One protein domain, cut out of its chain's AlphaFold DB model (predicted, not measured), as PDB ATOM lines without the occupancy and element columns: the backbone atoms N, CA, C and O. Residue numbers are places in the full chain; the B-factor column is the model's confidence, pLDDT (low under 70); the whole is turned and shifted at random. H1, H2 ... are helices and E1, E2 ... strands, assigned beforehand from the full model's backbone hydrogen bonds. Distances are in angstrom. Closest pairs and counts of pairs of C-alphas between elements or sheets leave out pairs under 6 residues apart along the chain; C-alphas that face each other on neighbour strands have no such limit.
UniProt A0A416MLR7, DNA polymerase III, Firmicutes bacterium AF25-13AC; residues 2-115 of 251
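Overview. This is residues 2 to 115 of the 251 residues of the protein "DNA polymerase III" of Firmicutes bacterium AF25-13AC (UniProt A0A416MLR7). Two loose groups of helices are joined by the long link from H3 to E1: in one, H2 and H3 are near each other; in the other, H6 packs on H5 and, with its residues 103 to 107 alone, meets H4 where H4 begins, with short H7 near H4. Strand E1 leads straight into H4, and residues 2 to 10, of which 2 to 7 belong to H1, stick out as a free arm. The printed part has 114 residues with seven named helices and one named strand, in the order H1 H2 H3 E1 H4 H5 H6 H7, and its class is mostly helix. It is only just compact, close to loose, with a radius of gyration of the C-alphas of 15.9 A and spans of 41 by 36 by 23 A.

Arrangement. H1, residues 2 to 7, touches no helix. H2, residues 11 to 22, and H3, residues 35 to 45, are close but not clearly touching; their closest C-alphas, of Leu 12 and Ile 43, are 8.0 A apart. They run opposite ways at a steep tilt of 48 degrees. E1, residues 57 to 60, pairs with no named strand, but its residues 59 to 60 pair in parallel with residues 29 to 30. E1 and H4, residues 61 to 69, meet only through their link. H6, residues 96 to 107, touches H4 with residues 103 to 107 alone; the closest C-alphas, of Val 61 and Leu 107, are 6.5 A apart, and the two run the same way at a shallow tilt of 25 degrees. H5, residues 78 to 84, touches H6, with the C-alphas of Ile 82 and Val 106 closest at 7.2 A; they run the same way at a steep tilt of 41 degrees. H7, residues 112 to 115, is close to H4 but not clearly touching it; the closest C-alphas, of Leu 64 and Trp 115, are 6.7 A apart. H2 and H6 are apart, and so are H3 and H4. In H1 to H6 every O i to N i+4 pair is within hydrogen-bond range; H7 is too short for such a pair.

Along the chain. H1 begins at C-alpha 2 (150.744, 104.122, 115.841). H2 is 16.1 A long, H3 15.3 A, H4 11.4 A and H6 16.2 A. E1 spans 9.7 A from C-alpha 57 (125.717, 115.957, 95.029). H7 ends at C-alpha 115 (132.412, 122.613, 85.356).

Size, cuts and confidence. The C-alphas farthest apart, of Ala 6 and Asp 71, are 44.7 A apart. The printed part has no cut. The links H2 to H3, H3 to E1 and H5 to H6 are long. The mean pLDDT of the printed part is 92.6, and residues 2 to 3 are under 70.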
ATOM      1  N   LYS A   2     150.087 103.483 114.675       61.59
ATOM      2  CA  LYS A   2     150.744 104.122 115.841       61.59
ATOM      3  C   LYS A   2     150.490 105.628 116.051       61.59
ATOM      4  O   LYS A   2     150.250 106.040 117.174       61.59
ATOM      5  N   GLN A   3     150.513 106.448 114.994       68.38
ATOM      6  CA  GLN A   3     150.231 107.886 115.127       68.38
ATOM      7  C   GLN A   3     148.745 108.187 115.392       68.38
ATOM      8  O   GLN A   3     148.429 109.020 116.226       68.38
ATOM      9  N   LEU A   4     147.826 107.489 114.717       71.81
ATOM     10  CA  LEU A   4     146.381 107.628 114.950       71.81
ATOM     11  C   LEU A   4     145.981 107.124 116.342       71.81
ATOM     12  O   LEU A   4     145.079 107.678 116.949       71.81
ATOM     13  N   GLU A   5     146.661 106.099 116.849       71.19
ATOM     14  CA  GLU A   5     146.456 105.582 118.207       71.19
ATOM     15  C   GLU A   5     146.964 106.554 119.282       71.19
ATOM     16  O   GLU A   5     146.403 106.597 120.371       71.19
ATOM     17  N   ALA A   6     148.007 107.336 118.983       75.50
ATOM     18  CA  ALA A   6     148.608 108.280 119.924       75.50
ATOM     19  C   ALA A   6     147.984 109.689 119.883       75.50
ATOM     20  O   ALA A   6     147.881 110.343 120.914       75.50
ATOM     21  N   GLU A   7     147.598 110.168 118.698       85.69
ATOM     22  CA  GLU A   7     147.205 111.567 118.452       85.69
ATOM     23  C   GLU A   7     145.804 111.700 117.833       85.69
ATOM     24  O   GLU A   7     145.298 112.809 117.651       85.69
ATOM     25  N   GLY A   8     145.182 110.582 117.454       87.25
ATOM     26  CA  GLY A   8     143.853 110.578 116.862       87.25
ATOM     27  C   GLY A   8     142.766 110.899 117.882       87.25
ATOM     28  O   GLY A   8     142.921 110.720 119.088       87.25
ATOM     29  N   ILE A   9     141.628 111.349 117.367       93.12
ATOM     30  CA  ILE A   9     140.397 111.499 118.143       93.12
ATOM     31  C   ILE A   9     139.370 110.463 117.668       93.12
ATOM     32  O   ILE A   9     139.465 109.995 116.526       93.12
ATOM     33  N   PRO A  10     138.382 110.105 118.505       94.19
ATOM     34  CA  PRO A  10     137.280 109.243 118.095       94.19
ATOM     35  C   PRO A  10     136.593 109.743 116.818       94.19
ATOM     36  O   PRO A  10     136.444 110.946 116.603       94.19
ATOM     37  N   PHE A  11     136.142 108.812 115.970       95.31
ATOM     38  CA  PHE A  11     135.506 109.157 114.694       95.31
ATOM     39  C   PHE A  11     134.274 110.052 114.876       95.31
ATOM     40  O   PHE A  11     134.111 111.013 114.129       95.31
ATOM     41  N   LEU A  12     133.430 109.759 115.873       95.81
ATOM     42  CA  LEU A  12     132.232 110.549 116.168       95.81
ATOM     43  C   LEU A  12     132.591 112.010 116.474       95.81
ATOM     44  O   LEU A  12     132.025 112.914 115.859       95.81
ATOM     45  N   ASP A  13     133.606 112.233 117.314       96.19
ATOM     46  CA  ASP A  13     134.100 113.571 117.653       96.19
ATOM     47  C   ASP A  13     134.691 114.283 116.428       96.19
ATOM     48  O   ASP A  13     134.463 115.477 116.214       96.19
ATOM     49  N   ALA A  14     135.459 113.563 115.603       96.25
ATOM     50  CA  ALA A  14     136.014 114.106 114.365       96.25
ATOM     51  C   ALA A  14     134.914 114.520 113.386       96.25
ATOM     52  O   ALA A  14     134.995 115.598 112.799       96.25
ATOM     53  N   MET A  15     133.888 113.684 113.226       96.69
ATOM     54  CA  MET A  15     132.785 113.921 112.304       96.69
ATOM     55  C   MET A  15     131.911 115.092 112.761       96.69
ATOM     56  O   MET A  15     131.563 115.940 111.941       96.69
ATOM     57  N   GLU A  16     131.613 115.197 114.058       95.94
ATOM     58  CA  GLU A  16     130.867 116.331 114.611       95.94
ATOM     59  C   GLU A  16     131.633 117.647 114.416       95.94
ATOM     60  O   GLU A  16     131.081 118.635 113.920       95.94
ATOM     61  N   ARG A  17     132.938 117.656 114.725       97.00
ATOM     62  CA  ARG A  17     133.807 118.821 114.496       97.00
ATOM     63  C   ARG A  17     133.885 119.186 113.018       97.00
ATOM     64  O   ARG A  17     133.798 120.367 112.687       97.00
ATOM     65  N   PHE A  18     134.033 118.193 112.141       96.06
ATOM     66  CA  PHE A  18     134.078 118.390 110.694       96.06
ATOM     67  C   PHE A  18     132.775 119.000 110.177       96.06
ATOM     68  O   PHE A  18     132.814 120.014 109.485       96.06
ATOM     69  N   TRP A  19     131.626 118.447 110.566       96.00
ATOM     70  CA  TRP A  19     130.327 118.951 110.131       96.00
ATOM     71  C   TRP A  19     130.061 120.371 110.634       96.00
ATOM     72  O   TRP A  19     129.637 121.236 109.868       96.00
ATOM     73  N   LYS A  20     130.400 120.653 111.898       96.38
ATOM     74  CA  LYS A  20     130.324 122.006 112.459       96.38
ATOM     75  C   LYS A  20     131.213 122.991 111.697       96.38
ATOM     76  O   LYS A  20     130.796 124.121 111.457       96.38
ATOM     77  N   TRP A  21     132.420 122.573 111.317       97.12
ATOM     78  CA  TRP A  21     133.348 123.391 110.537       97.12
ATOM     79  C   TRP A  21     132.855 123.648 109.105       97.12
ATOM     80  O   TRP A  21     133.013 124.760 108.607       97.12
ATOM     81  N   CYS A  22     132.216 122.662 108.463       96.19
ATOM     82  CA  CYS A  22     131.624 122.815 107.132       96.19
ATOM     83  C   CYS A  22     130.579 123.940 107.059       96.19
ATOM     84  O   CYS A  22     130.431 124.566 106.011       96.19
ATOM     85  N   GLY A  23     129.871 124.211 108.159       94.56
ATOM     86  CA  GLY A  23     128.861 125.261 108.216       94.56
ATOM     87  C   GLY A  23     127.610 124.932 107.396       94.56
ATOM     88  O   GLY A  23     127.206 123.776 107.278       94.56
ATOM     89  N   LYS A  24     126.953 125.971 106.870       93.19
ATOM     90  CA  LYS A  24     125.681 125.843 106.146       93.19
ATOM     91  C   LYS A  24     125.913 125.533 104.661       93.19
ATOM     92  O   LYS A  24     126.733 126.187 104.025       93.19
ATOM     93  N   ASP A  25     125.137 124.591 104.125       91.75
ATOM     94  CA  ASP A  25     125.091 124.212 102.704       91.75
ATOM     95  C   ASP A  25     126.474 123.896 102.082       91.75
ATOM     96  O   ASP A  25     126.853 124.491 101.066       91.75
ATOM     97  N   PRO A  26     127.262 122.968 102.666       94.81
ATOM     98  CA  PRO A  26     128.599 122.669 102.168       94.81
ATOM     99  C   PRO A  26     128.574 122.019 100.780       94.81
ATOM    100  O   PRO A  26     127.714 121.198 100.457       94.81
ATOM    101  N   VAL A  27     129.589 122.340  99.974       94.62
ATOM    102  CA  VAL A  27     129.818 121.739  98.655       94.62
ATOM    103  C   VAL A  27     131.131 120.971  98.674       94.62
ATOM    104  O   VAL A  27     132.192 121.536  98.932       94.62
ATOM    105  N   PHE A  28     131.062 119.681  98.357       97.12
ATOM    106  CA  PHE A  28     132.215 118.787  98.414       97.12
ATOM    107  C   PHE A  28     132.903 118.643  97.055       97.12
ATOM    108  O   PHE A  28     132.249 118.474  96.022       97.12
ATOM    109  N   PHE A  29     134.234 118.658  97.085       97.44
ATOM    110  CA  PHE A  29     135.111 118.390  95.949       97.44
ATOM    111  C   PHE A  29     136.064 117.258  96.335       97.44
ATOM    112  O   PHE A  29     136.701 117.326  97.382       97.44
ATOM    113  N   THR A  30     136.147 116.224  95.503       97.56
ATOM    114  CA  THR A  30     136.911 114.997  95.780       97.56
ATOM    115  C   THR A  30     137.763 114.608  94.577       97.56
ATOM    116  O   THR A  30     137.459 114.978  93.436       97.56
ATOM    117  N   TRP A  31     138.815 113.821  94.804       97.44
ATOM    118  CA  TRP A  31     139.578 113.207  93.717       97.44
ATOM    119  C   TRP A  31     139.094 111.779  93.458       97.44
ATOM    120  O   TRP A  31     139.679 110.804  93.922       97.44
ATOM    121  N   GLY A  32     138.009 111.659  92.693       96.06
ATOM    122  CA  GLY A  32     137.332 110.388  92.435       96.06
ATOM    123  C   GLY A  32     136.009 110.267  93.189       96.06
ATOM    124  O   GLY A  32     135.488 111.248  93.724       96.06
ATOM    125  N   ASP A  33     135.435 109.063  93.197       94.38
ATOM    126  CA  ASP A  33     134.054 108.815  93.630       94.38
ATOM    127  C   ASP A  33     133.909 108.077  94.968       94.38
ATOM    128  O   ASP A  33     132.790 107.726  95.336       94.38
ATOM    129  N   MET A  34     135.005 107.838  95.694       95.25
ATOM    130  CA  MET A  34     134.992 106.993  96.895       95.25
ATOM    131  C   MET A  34     134.880 107.771  98.208       95.25
ATOM    132  O   MET A  34     134.212 107.288  99.116       95.25
ATOM    133  N   ASP A  35     135.469 108.966  98.315       96.12
ATOM    134  CA  ASP A  35     135.650 109.655  99.606       96.12
ATOM    135  C   ASP A  35     134.337 109.835 100.386       96.12
ATOM    136  O   ASP A  35     134.244 109.470 101.558       96.12
ATOM    137  N   LEU A  36     133.282 110.327  99.728       97.25
ATOM    138  CA  LEU A  36     131.973 110.526 100.364       97.25
ATOM    139  C   LEU A  36     131.223 109.215 100.616       97.25
ATOM    140  O   LEU A  36     130.445 109.126 101.566       97.25
ATOM    141  N   THR A  37     131.450 108.187  99.797       96.50
ATOM    142  CA  THR A  37     130.879 106.856 100.031       96.50
ATOM    143  C   THR A  37     131.509 106.229 101.276       96.50
ATOM    144  O   THR A  37     130.784 105.719 102.127       96.50
ATOM    145  N   GLU A  38     132.835 106.292 101.425       97.44
ATOM    146  CA  GLU A  38     133.527 105.759 102.604       97.44
ATOM    147  C   GLU A  38     133.215 106.573 103.866       97.44
ATOM    148  O   GLU A  38     132.980 105.994 104.926       97.44
ATOM    149  N   LEU A  39     133.105 107.903 103.759       97.31
ATOM    150  CA  LEU A  39     132.671 108.739 104.879       97.31
ATOM    151  C   LEU A  39     131.271 108.344 105.365       97.31
ATOM    152  O   LEU A  39     131.065 108.159 106.563       97.31
ATOM    153  N   GLN A  40     130.319 108.146 104.449       97.56
ATOM    154  CA  GLN A  40     128.972 107.703 104.811       97.56
ATOM    155  C   GLN A  40     128.931 106.276 105.371       97.56
ATOM    156  O   GLN A  40     128.142 106.012 106.277       97.56
ATOM    157  N   ARG A  41     129.789 105.365 104.891       96.75
ATOM    158  CA  ARG A  41     129.939 104.031 105.497       96.75
ATOM    159  C   ARG A  41     130.413 104.117 106.938       96.75
ATOM    160  O   ARG A  41     129.864 103.415 107.779       96.75
ATOM    161  N   ASN A  42     131.385 104.981 107.226       97.50
ATOM    162  CA  ASN A  42     131.864 105.180 108.591       97.50
ATOM    163  C   ASN A  42     130.769 105.786 109.478       97.50
ATOM    164  O   ASN A  42     130.537 105.286 110.574       97.50
ATOM    165  N   ILE A  43     130.033 106.788 108.985       97.50
ATOM    166  CA  ILE A  43     128.870 107.359 109.687       97.50
ATOM    167  C   ILE A  43     127.869 106.260 110.070       97.50
ATOM    168  O   ILE A  43     127.480 106.168 111.233       97.50
ATOM    169  N   ALA A  44     127.513 105.384 109.126       96.50
ATOM    170  CA  ALA A  44     126.595 104.278 109.387       96.50
ATOM    171  C   ALA A  44     127.178 103.225 110.345       96.50
ATOM    172  O   ALA A  44     126.471 102.754 111.230       96.50
ATOM    173  N   TYR A  45     128.459 102.874 110.197       97.38
ATOM    174  CA  TYR A  45     129.143 101.907 111.061       97.38
ATOM    175  C   TYR A  45     129.140 102.343 112.532       97.38
ATOM    176  O   TYR A  45     128.896 101.525 113.414       97.38
ATOM    177  N   PHE A  46     129.359 103.634 112.794       97.06
ATOM    178  CA  PHE A  46     129.322 104.200 114.145       97.06
ATOM    179  C   PHE A  46     127.910 104.599 114.614       97.06
ATOM    180  O   PHE A  46     127.773 105.179 115.688       97.06
ATOM    181  N   GLY A  47     126.859 104.299 113.839       96.19
ATOM    182  CA  GLY A  47     125.467 104.567 114.219       96.19
ATOM    183  C   GLY A  47     125.094 106.052 114.288       96.19
ATOM    184  O   GLY A  47     124.112 106.401 114.941       96.19
ATOM    185  N   MET A  48     125.862 106.931 113.641       96.06
ATOM    186  CA  MET A  48     125.576 108.365 113.584       96.06
ATOM    187  C   MET A  48     124.504 108.653 112.524       96.06
ATOM    188  O   MET A  48     124.489 108.046 111.450       96.06
ATOM    189  N   GLU A  49     123.616 109.610 112.803       95.06
ATOM    190  CA  GLU A  49     122.665 110.097 111.804       95.06
ATOM    191  C   GLU A  49     123.414 110.734 110.626       95.06
ATOM    192  O   GLU A  49     124.333 111.532 110.807       95.06
ATOM    193  N   ASN A  50     123.037 110.370 109.398       95.19
ATOM    194  CA  ASN A  50     123.706 110.876 108.207       95.19
ATOM    195  C   ASN A  50     123.316 112.343 107.952       95.19
ATOM    196  O   ASN A  50     122.163 112.594 107.591       95.19
ATOM    197  N   PRO A  51     124.258 113.300 108.057       94.62
ATOM    198  CA  PRO A  51     123.937 114.720 107.983       94.62
ATOM    199  C   PRO A  51     123.781 115.227 106.541       94.62
ATOM    200  O   PRO A  51     123.396 116.373 106.313       94.62
ATOM    201  N   PHE A  52     124.099 114.403 105.537       95.69
ATOM    202  CA  PHE A  52     124.048 114.810 104.142       95.69
ATOM    203  C   PHE A  52     122.611 114.815 103.610       95.69
ATOM    204  O   PHE A  52     121.857 113.847 103.773       95.69
ATOM    205  N   ALA A  53     122.272 115.846 102.838       94.44
ATOM    206  CA  ALA A  53     121.041 115.876 102.054       94.44
ATOM    207  C   ALA A  53     120.984 114.717 101.042       94.44
ATOM    208  O   ALA A  53     122.014 114.189 100.610       94.44
ATOM    209  N   PHE A  54     119.770 114.322 100.662       95.44
ATOM    210  CA  PHE A  54     119.533 113.368  99.585       95.44
ATOM    211  C   PHE A  54     118.826 114.065  98.406       95.44
ATOM    212  O   PHE A  54     117.823 114.740  98.634       95.44
ATOM    213  N   PRO A  55     119.287 113.875  97.154       96.50
ATOM    214  CA  PRO A  55     120.532 113.208  96.765       96.50
ATOM    215  C   PRO A  55     121.788 113.957  97.229       96.50
ATOM    216  O   PRO A  55     121.797 115.186  97.279       96.50
ATOM    217  N   LEU A  56     122.873 113.225  97.501       97.25
ATOM    218  CA  LEU A  56     124.167 113.840  97.805       97.25
ATOM    219  C   LEU A  56     124.915 114.157  96.504       97.25
ATOM    220  O   LEU A  56     125.459 113.269  95.836       97.25
ATOM    221  N   PHE A  57     124.933 115.440  96.146       97.31
ATOM    222  CA  PHE A  57     125.717 115.957  95.029       97.31
ATOM    223  C   PHE A  57     127.102 116.426  95.480       97.31
ATOM    224  O   PHE A  57     127.269 116.987  96.559       97.31
ATOM    225  N   TYR A  58     128.097 116.219  94.621       97.56
ATOM    226  CA  TYR A  58     129.479 116.657  94.835       97.56
ATOM    227  C   TYR A  58     130.198 116.848  93.497       97.56
ATOM    228  O   TYR A  58     129.667 116.492  92.440       97.56
ATOM    229  N   TYR A  59     131.421 117.366  93.520       97.56
ATOM    230  CA  TYR A  59     132.273 117.473  92.341       97.56
ATOM    231  C   TYR A  59     133.430 116.476  92.403       97.56
ATOM    232  O   TYR A  59     134.355 116.612  93.195       97.56
ATOM    233  N   ASP A  60     133.387 115.492  91.507       97.12
ATOM    234  CA  ASP A  60     134.511 114.591  91.241       97.12
ATOM    235  C   ASP A  60     135.508 115.316  90.321       97.12
ATOM    236  O   ASP A  60     135.311 115.375  89.102       97.12
ATOM    237  N   VAL A  61     136.561 115.895  90.899       97.25
ATOM    238  CA  VAL A  61     137.565 116.689  90.173       97.25
ATOM    239  C   VAL A  61     138.345 115.822  89.184       97.25
ATOM    240  O   VAL A  61     138.666 116.287  88.092       97.25
ATOM    241  N   GLN A  62     138.547 114.534  89.477       97.44
ATOM    242  CA  GLN A  62     139.179 113.595  88.548       97.44
ATOM    243  C   GLN A  62     138.319 113.395  87.285       97.44
ATOM    244  O   GLN A  62     138.823 113.376  86.156       97.44
ATOM    245  N   LYS A  63     136.992 113.279  87.441       95.25
ATOM    246  CA  LYS A  63     136.042 113.266  86.316       95.25
ATOM    247  C   LYS A  63     136.034 114.596  85.572       95.25
ATOM    248  O   LYS A  63     135.956 114.555  84.345       95.25
ATOM    249  N   LEU A  64     136.065 115.733  86.269       95.31
ATOM    250  CA  LEU A  64     136.101 117.050  85.627       95.31
ATOM    251  C   LEU A  64     137.362 117.193  84.772       95.31
ATOM    252  O   LEU A  64     137.245 117.420  83.571       95.31
ATOM    253  N   TYR A  65     138.538 116.933  85.341       95.50
ATOM    254  CA  TYR A  65     139.808 116.956  84.616       95.50
ATOM    255  C   TYR A  65     139.761 116.069  83.367       95.50
ATOM    256  O   TYR A  65     140.092 116.499  82.268       95.50
ATOM    257  N   SER A  66     139.236 114.849  83.493       94.56
ATOM    258  CA  SER A  66     139.057 113.967  82.340       94.56
ATOM    259  C   SER A  66     138.161 114.561  81.247       94.56
ATOM    260  O   SER A  66     138.453 114.392  80.066       94.56
ATOM    261  N   LEU A  67     137.065 115.232  81.610       91.62
ATOM    262  CA  LEU A  67     136.106 115.796  80.653       91.62
ATOM    263  C   LEU A  67     136.657 116.989  79.867       91.62
ATOM    264  O   LEU A  67     136.266 117.143  78.704       91.62
ATOM    265  N   TYR A  68     137.495 117.811  80.500       91.31
ATOM    266  CA  TYR A  68     137.979 119.077  79.938       91.31
ATOM    267  C   TYR A  68     139.414 119.011  79.415       91.31
ATOM    268  O   TYR A  68     139.731 119.724  78.471       91.31
ATOM    269  N   CYS A  69     140.252 118.139  79.973       92.25
ATOM    270  CA  CYS A  69     141.674 118.056  79.632       92.25
ATOM    271  C   CYS A  69     142.056 116.736  78.940       92.25
ATOM    272  O   CYS A  69     143.137 116.652  78.368       92.25
ATOM    273  N   LEU A  70     141.197 115.706  78.985       91.88
ATOM    274  CA  LEU A  70     141.437 114.388  78.372       91.88
ATOM    275  C   LEU A  70     140.262 113.984  77.446       91.88
ATOM    276  O   LEU A  70     139.631 114.815  76.800       91.88
ATOM    277  N   ASP A  71     139.951 112.685  77.370       89.44
ATOM    278  CA  ASP A  71     138.925 112.092  76.497       89.44
ATOM    279  C   ASP A  71     137.538 111.910  77.166       89.44
ATOM    280  O   ASP A  71     136.622 111.302  76.601       89.44
ATOM    281  N   GLY A  72     137.364 112.384  78.403       87.75
ATOM    282  CA  GLY A  72     136.155 112.206  79.214       87.75
ATOM    283  C   GLY A  72     135.938 110.798  79.785       87.75
ATOM    284  O   GLY A  72     134.904 110.548  80.427       87.75
ATOM    285  N   HIS A  73     136.874 109.875  79.566       86.75
ATOM    286  CA  HIS A  73     136.816 108.476  79.984       86.75
ATOM    287  C   HIS A  73     138.003 108.055  80.855       86.75
ATOM    288  O   HIS A  73     137.796 107.315  81.819       86.75
ATOM    289  N   ALA A  74     139.204 108.533  80.541       91.62
ATOM    290  CA  ALA A  74     140.430 108.288  81.273       91.62
ATOM    291  C   ALA A  74     140.325 108.782  82.721       91.62
ATOM    292  O   ALA A  74     139.644 109.764  83.027       91.62
ATOM    293  N   ARG A  75     140.985 108.079  83.635       92.81
ATOM    294  CA  ARG A  75     141.066 108.440  85.051       92.81
ATOM    295  C   ARG A  75     142.534 108.415  85.440       92.81
ATOM    296  O   ARG A  75     143.107 107.341  85.574       92.81
ATOM    297  N   ALA A  76     143.133 109.598  85.522       94.38
ATOM    298  CA  ALA A  76     144.532 109.773  85.890       94.38
ATOM    299  C   ALA A  76     144.675 109.865  87.416       94.38
ATOM    300  O   ALA A  76     143.773 110.362  88.099       94.38
ATOM    301  N   SER A  77     145.790 109.373  87.956       95.62
ATOM    302  CA  SER A  77     146.122 109.593  89.366       95.62
ATOM    303  C   SER A  77     146.364 111.081  89.625       95.62
ATOM    304  O   SER A  77     146.717 111.824  88.709       95.62
ATOM    305  N   LEU A  78     146.172 111.518  90.871       96.12
ATOM    306  CA  LEU A  78     146.406 112.913  91.247       96.12
ATOM    307  C   LEU A  78     147.854 113.319  90.961       96.12
ATOM    308  O   LEU A  78     148.087 114.336  90.320       96.12
ATOM    309  N   GLU A  79     148.811 112.471  91.343       95.19
ATOM    310  CA  GLU A  79     150.236 112.684  91.076       95.19
ATOM    311  C   GLU A  79     150.539 112.871  89.585       95.19
ATOM    312  O   GLU A  79     151.173 113.858  89.215       95.19
ATOM    313  N   SER A  80     150.016 111.995  88.718       95.31
ATOM    314  CA  SER A  80     150.220 112.102  87.268       95.31
ATOM    315  C   SER A  80     149.663 113.411  86.703       95.31
ATOM    316  O   SER A  80     150.250 113.997  85.793       95.31
ATOM    317  N   VAL A  81     148.545 113.905  87.244       95.75
ATOM    318  CA  VAL A  81     147.969 115.187  86.822       95.75
ATOM    319  C   VAL A  81     148.808 116.365  87.310       95.75
ATOM    320  O   VAL A  81     149.066 117.274  86.525       95.75
ATOM    321  N   ILE A  82     149.279 116.343  88.559       95.69
ATOM    322  CA  ILE A  82     150.192 117.365  89.095       95.69
ATOM    323  C   ILE A  82     151.461 117.464  88.238       95.69
ATOM    324  O   ILE A  82     151.872 118.569  87.889       95.69
ATOM    325  N   GLU A  83     152.039 116.327  87.844       94.69
ATOM    326  CA  GLU A  83     153.189 116.273  86.934       94.69
ATOM    327  C   GLU A  83     152.868 116.833  85.549       94.69
ATOM    328  O   GLU A  83     153.601 117.680  85.044       94.69
ATOM    329  N   THR A  84     151.759 116.392  84.950       95.00
ATOM    330  CA  THR A  84     151.338 116.818  83.604       95.00
ATOM    331  C   THR A  84     151.110 118.327  83.534       95.00
ATOM    332  O   THR A  84     151.453 118.962  82.542       95.00
ATOM    333  N   LEU A  85     150.546 118.908  84.593       94.00
ATOM    334  CA  LEU A  85     150.288 120.342  84.701       94.00
ATOM    335  C   LEU A  85     151.515 121.141  85.172       94.00
ATOM    336  O   LEU A  85     151.403 122.349  85.364       94.00
ATOM    337  N   ALA A  86     152.660 120.482  85.387       94.50
ATOM    338  CA  ALA A  86     153.876 121.074  85.940       94.50
ATOM    339  C   ALA A  86     153.624 121.868  87.240       94.50
ATOM    340  O   ALA A  86     154.254 122.897  87.500       94.50
ATOM    341  N   LEU A  87     152.687 121.396  88.071       92.69
ATOM    342  CA  LEU A  87     152.350 122.038  89.336       92.69
ATOM    343  C   LEU A  87     153.417 121.711  90.400       92.69
ATOM    344  O   LEU A  87     153.898 120.576  90.467       92.69
ATOM    345  N   PRO A  88     153.790 122.666  91.277       89.44
ATOM    346  CA  PRO A  88     154.815 122.427  92.289       89.44
ATOM    347  C   PRO A  88     154.454 121.293  93.260       89.44
ATOM    348  O   PRO A  88     153.452 121.372  93.974       89.44
ATOM    349  N   LYS A  89     155.321 120.279  93.361       89.69
ATOM    350  CA  LYS A  89     155.213 119.179  94.335       89.69
ATOM    351  C   LYS A  89     155.721 119.612  95.717       89.69
ATOM    352  O   LYS A  89     156.820 119.256  96.130       89.69
ATOM    353  N   LYS A  90     154.941 120.441  96.415       86.06
ATOM    354  CA  LYS A  90     155.321 121.027  97.718       86.06
ATOM    355  C   LYS A  90     155.258 120.042  98.889       86.06
ATOM    356  O   LYS A  90     155.949 120.235  99.884       86.06
ATOM    357  N   TRP A  91     154.421 119.015  98.782       90.19
ATOM    358  CA  TRP A  91     154.107 118.071  99.855       90.19
ATOM    359  C   TRP A  91     154.116 116.619  99.361       90.19
ATOM    360  O   TRP A  91     153.826 116.382  98.184       90.19
ATOM    361  N   PRO A  92     154.400 115.638 100.237       89.19
ATOM    362  CA  PRO A  92     154.296 114.229  99.881       89.19
ATOM    363  C   PRO A  92     152.845 113.839  99.568       89.19
ATOM    364  O   PRO A  92     151.911 114.326 100.207       89.19
ATOM    365  N   PHE A  93     152.666 112.927  98.614       87.69
ATOM    366  CA  PHE A  93     151.367 112.324  98.308       87.69
ATOM    367  C   PHE A  93     150.916 111.350  99.409       87.69
ATOM    368  O   PHE A  93     151.699 110.972 100.286       87.69
ATOM    369  N   HIS A  94     149.648 110.931  99.349       83.19
ATOM    370  CA  HIS A  94     149.039 109.936 100.245       83.19
ATOM    371  C   HIS A  94     148.834 110.405 101.689       83.19
ATOM    372  O   HIS A  94     148.626 109.600 102.600       83.19
ATOM    373  N   ARG A  95     148.841 111.722 101.907       89.31
ATOM    374  CA  ARG A  95     148.244 112.331 103.096       89.31
ATOM    375  C   ARG A  95     146.992 113.077 102.669       89.31
ATOM    376  O   ARG A  95     147.084 114.001 101.868       89.31
ATOM    377  N   ALA A  96     145.852 112.728 103.264       90.75
ATOM    378  CA  ALA A  96     144.539 113.248 102.873       90.75
ATOM    379  C   ALA A  96     144.483 114.783 102.769       90.75
ATOM    380  O   ALA A  96     143.932 115.316 101.812       90.75
ATOM    381  N   VAL A  97     145.108 115.503 103.708       92.50
ATOM    382  CA  VAL A  97     145.163 116.976 103.681       92.50
ATOM    383  C   VAL A  97     145.935 117.524 102.473       92.50
ATOM    384  O   VAL A  97     145.534 118.526 101.885       92.50
ATOM    385  N   TYR A  98     147.019 116.862 102.069       94.75
ATOM    386  CA  TYR A  98     147.823 117.274 100.921       94.75
ATOM    387  C   TYR A  98     147.156 116.872  99.608       94.75
ATOM    388  O   TYR A  98     147.121 117.677  98.683       94.75
ATOM    389  N   ASP A  99     146.537 115.693  99.548       95.19
ATOM    390  CA  ASP A  99     145.757 115.269  98.384       95.19
ATOM    391  C   ASP A  99     144.544 116.197  98.166       95.19
ATOM    392  O   ASP A  99     144.246 116.568  97.028       95.19
ATOM    393  N   ALA A 100     143.899 116.678  99.236       95.44
ATOM    394  CA  ALA A 100     142.851 117.700  99.154       95.44
ATOM    395  C   ALA A 100     143.388 119.049  98.638       95.44
ATOM    396  O   ALA A 100     142.775 119.665  97.762       95.44
ATOM    397  N   ALA A 101     144.556 119.491  99.120       95.88
ATOM    398  CA  ALA A 101     145.198 120.715  98.637       95.88
ATOM    399  C   ALA A 101     145.557 120.621  97.143       95.88
ATOM    400  O   ALA A 101     145.210 121.509  96.365       95.88
ATOM    401  N   TYR A 102     146.178 119.518  96.720       96.88
ATOM    402  CA  TYR A 102     146.496 119.255  95.315       96.88
ATOM    403  C   TYR A 102     145.245 119.154  94.442       96.88
ATOM    404  O   TYR A 102     145.230 119.690  93.336       96.88
ATOM    405  N   THR A 103     144.172 118.542  94.944       96.94
ATOM    406  CA  THR A 103     142.870 118.521  94.263       96.94
ATOM    407  C   THR A 103     142.355 119.940  94.016       96.94
ATOM    408  O   THR A 103     141.910 120.248  92.909       96.94
ATOM    409  N   GLY A 104     142.483 120.831  95.004       95.56
ATOM    410  CA  GLY A 104     142.183 122.257  94.856       95.56
ATOM    411  C   GLY A 104     143.073 122.959  93.824       95.56
ATOM    412  O   GLY A 104     142.571 123.753  93.028       95.56
ATOM    413  N   CYS A 105     144.369 122.633  93.776       95.38
ATOM    414  CA  CYS A 105     145.285 123.152  92.755       95.38
ATOM    415  C   CYS A 105     144.905 122.705  91.339       95.38
ATOM    416  O   CYS A 105     144.990 123.506  90.417       95.38
ATOM    417  N   VAL A 106     144.471 121.456  91.148       95.69
ATOM    418  CA  VAL A 106     143.993 120.990  89.836       95.69
ATOM    419  C   VAL A 106     142.677 121.673  89.470       95.69
ATOM    420  O   VAL A 106     142.520 122.128  88.341       95.69
ATOM    421  N   LEU A 107     141.743 121.793  90.419       95.25
ATOM    422  CA  LEU A 107     140.468 122.476  90.197       95.25
ATOM    423  C   LEU A 107     140.666 123.935  89.763       95.25
ATOM    424  O   LEU A 107     139.931 124.404  88.899       95.25
ATOM    425  N   SER A 108     141.659 124.639  90.316       93.31
ATOM    426  CA  SER A 108     141.943 126.030  89.943       93.31
ATOM    427  C   SER A 108     142.466 126.193  88.513       93.31
ATOM    428  O   SER A 108     142.405 127.298  87.982       93.31
ATOM    429  N   GLN A 109     142.919 125.109  87.872       92.56
ATOM    430  CA  GLN A 109     143.277 125.105  86.450       92.56
ATOM    431  C   GLN A 109     142.058 124.946  85.527       92.56
ATOM    432  O   GLN A 109     142.196 125.059  84.311       92.56
ATOM    433  N   LEU A 110     140.867 124.660  86.068       91.19
ATOM    434  CA  LEU A 110     139.647 124.457  85.285       91.19
ATOM    435  C   LEU A 110     138.776 125.723  85.281       91.19
ATOM    436  O   LEU A 110     138.424 126.257  86.335       91.19
ATOM    437  N   GLU A 111     138.331 126.163  84.100       83.50
ATOM    438  CA  GLU A 111     137.457 127.337  83.961       83.50
ATOM    439  C   GLU A 111     136.115 127.153  84.686       83.50
ATOM    440  O   GLU A 111     135.362 126.220  84.397       83.50
ATOM    441  N   LYS A 112     135.775 128.068  85.602       73.69
ATOM    442  CA  LYS A 112     134.629 127.946  86.523       73.69
ATOM    443  C   LYS A 112     133.296 127.663  85.826       73.69
ATOM    444  O   LYS A 112     132.569 126.758  86.230       73.69
ATOM    445  N   GLN A 113     132.980 128.403  84.766       71.44
ATOM    446  CA  GLN A 113     131.717 128.271  84.032       71.44
ATOM    447  C   GLN A 113     131.584 126.903  83.359       71.44
ATOM    448  O   GLN A 113     130.472 126.419  83.164       71.44
ATOM    449  N   SER A 114     132.708 126.260  83.031       75.12
ATOM    450  CA  SER A 114     132.696 124.985  82.328       75.12
ATOM    451  C   SER A 114     132.198 123.848  83.225       75.12
ATOM    452  O   SER A 114     131.391 123.038  82.771       75.12
ATOM    453  N   TRP A 115     132.611 123.789  84.498       87.31
ATOM    454  CA  TRP A 115     132.412 122.613  85.356       87.31
ATOM    455  C   TRP A 115     131.270 122.709  86.375       87.31
ATOM    456  O   TRP A 115     130.849 121.673  86.889       87.31
TER     457      TRP A 115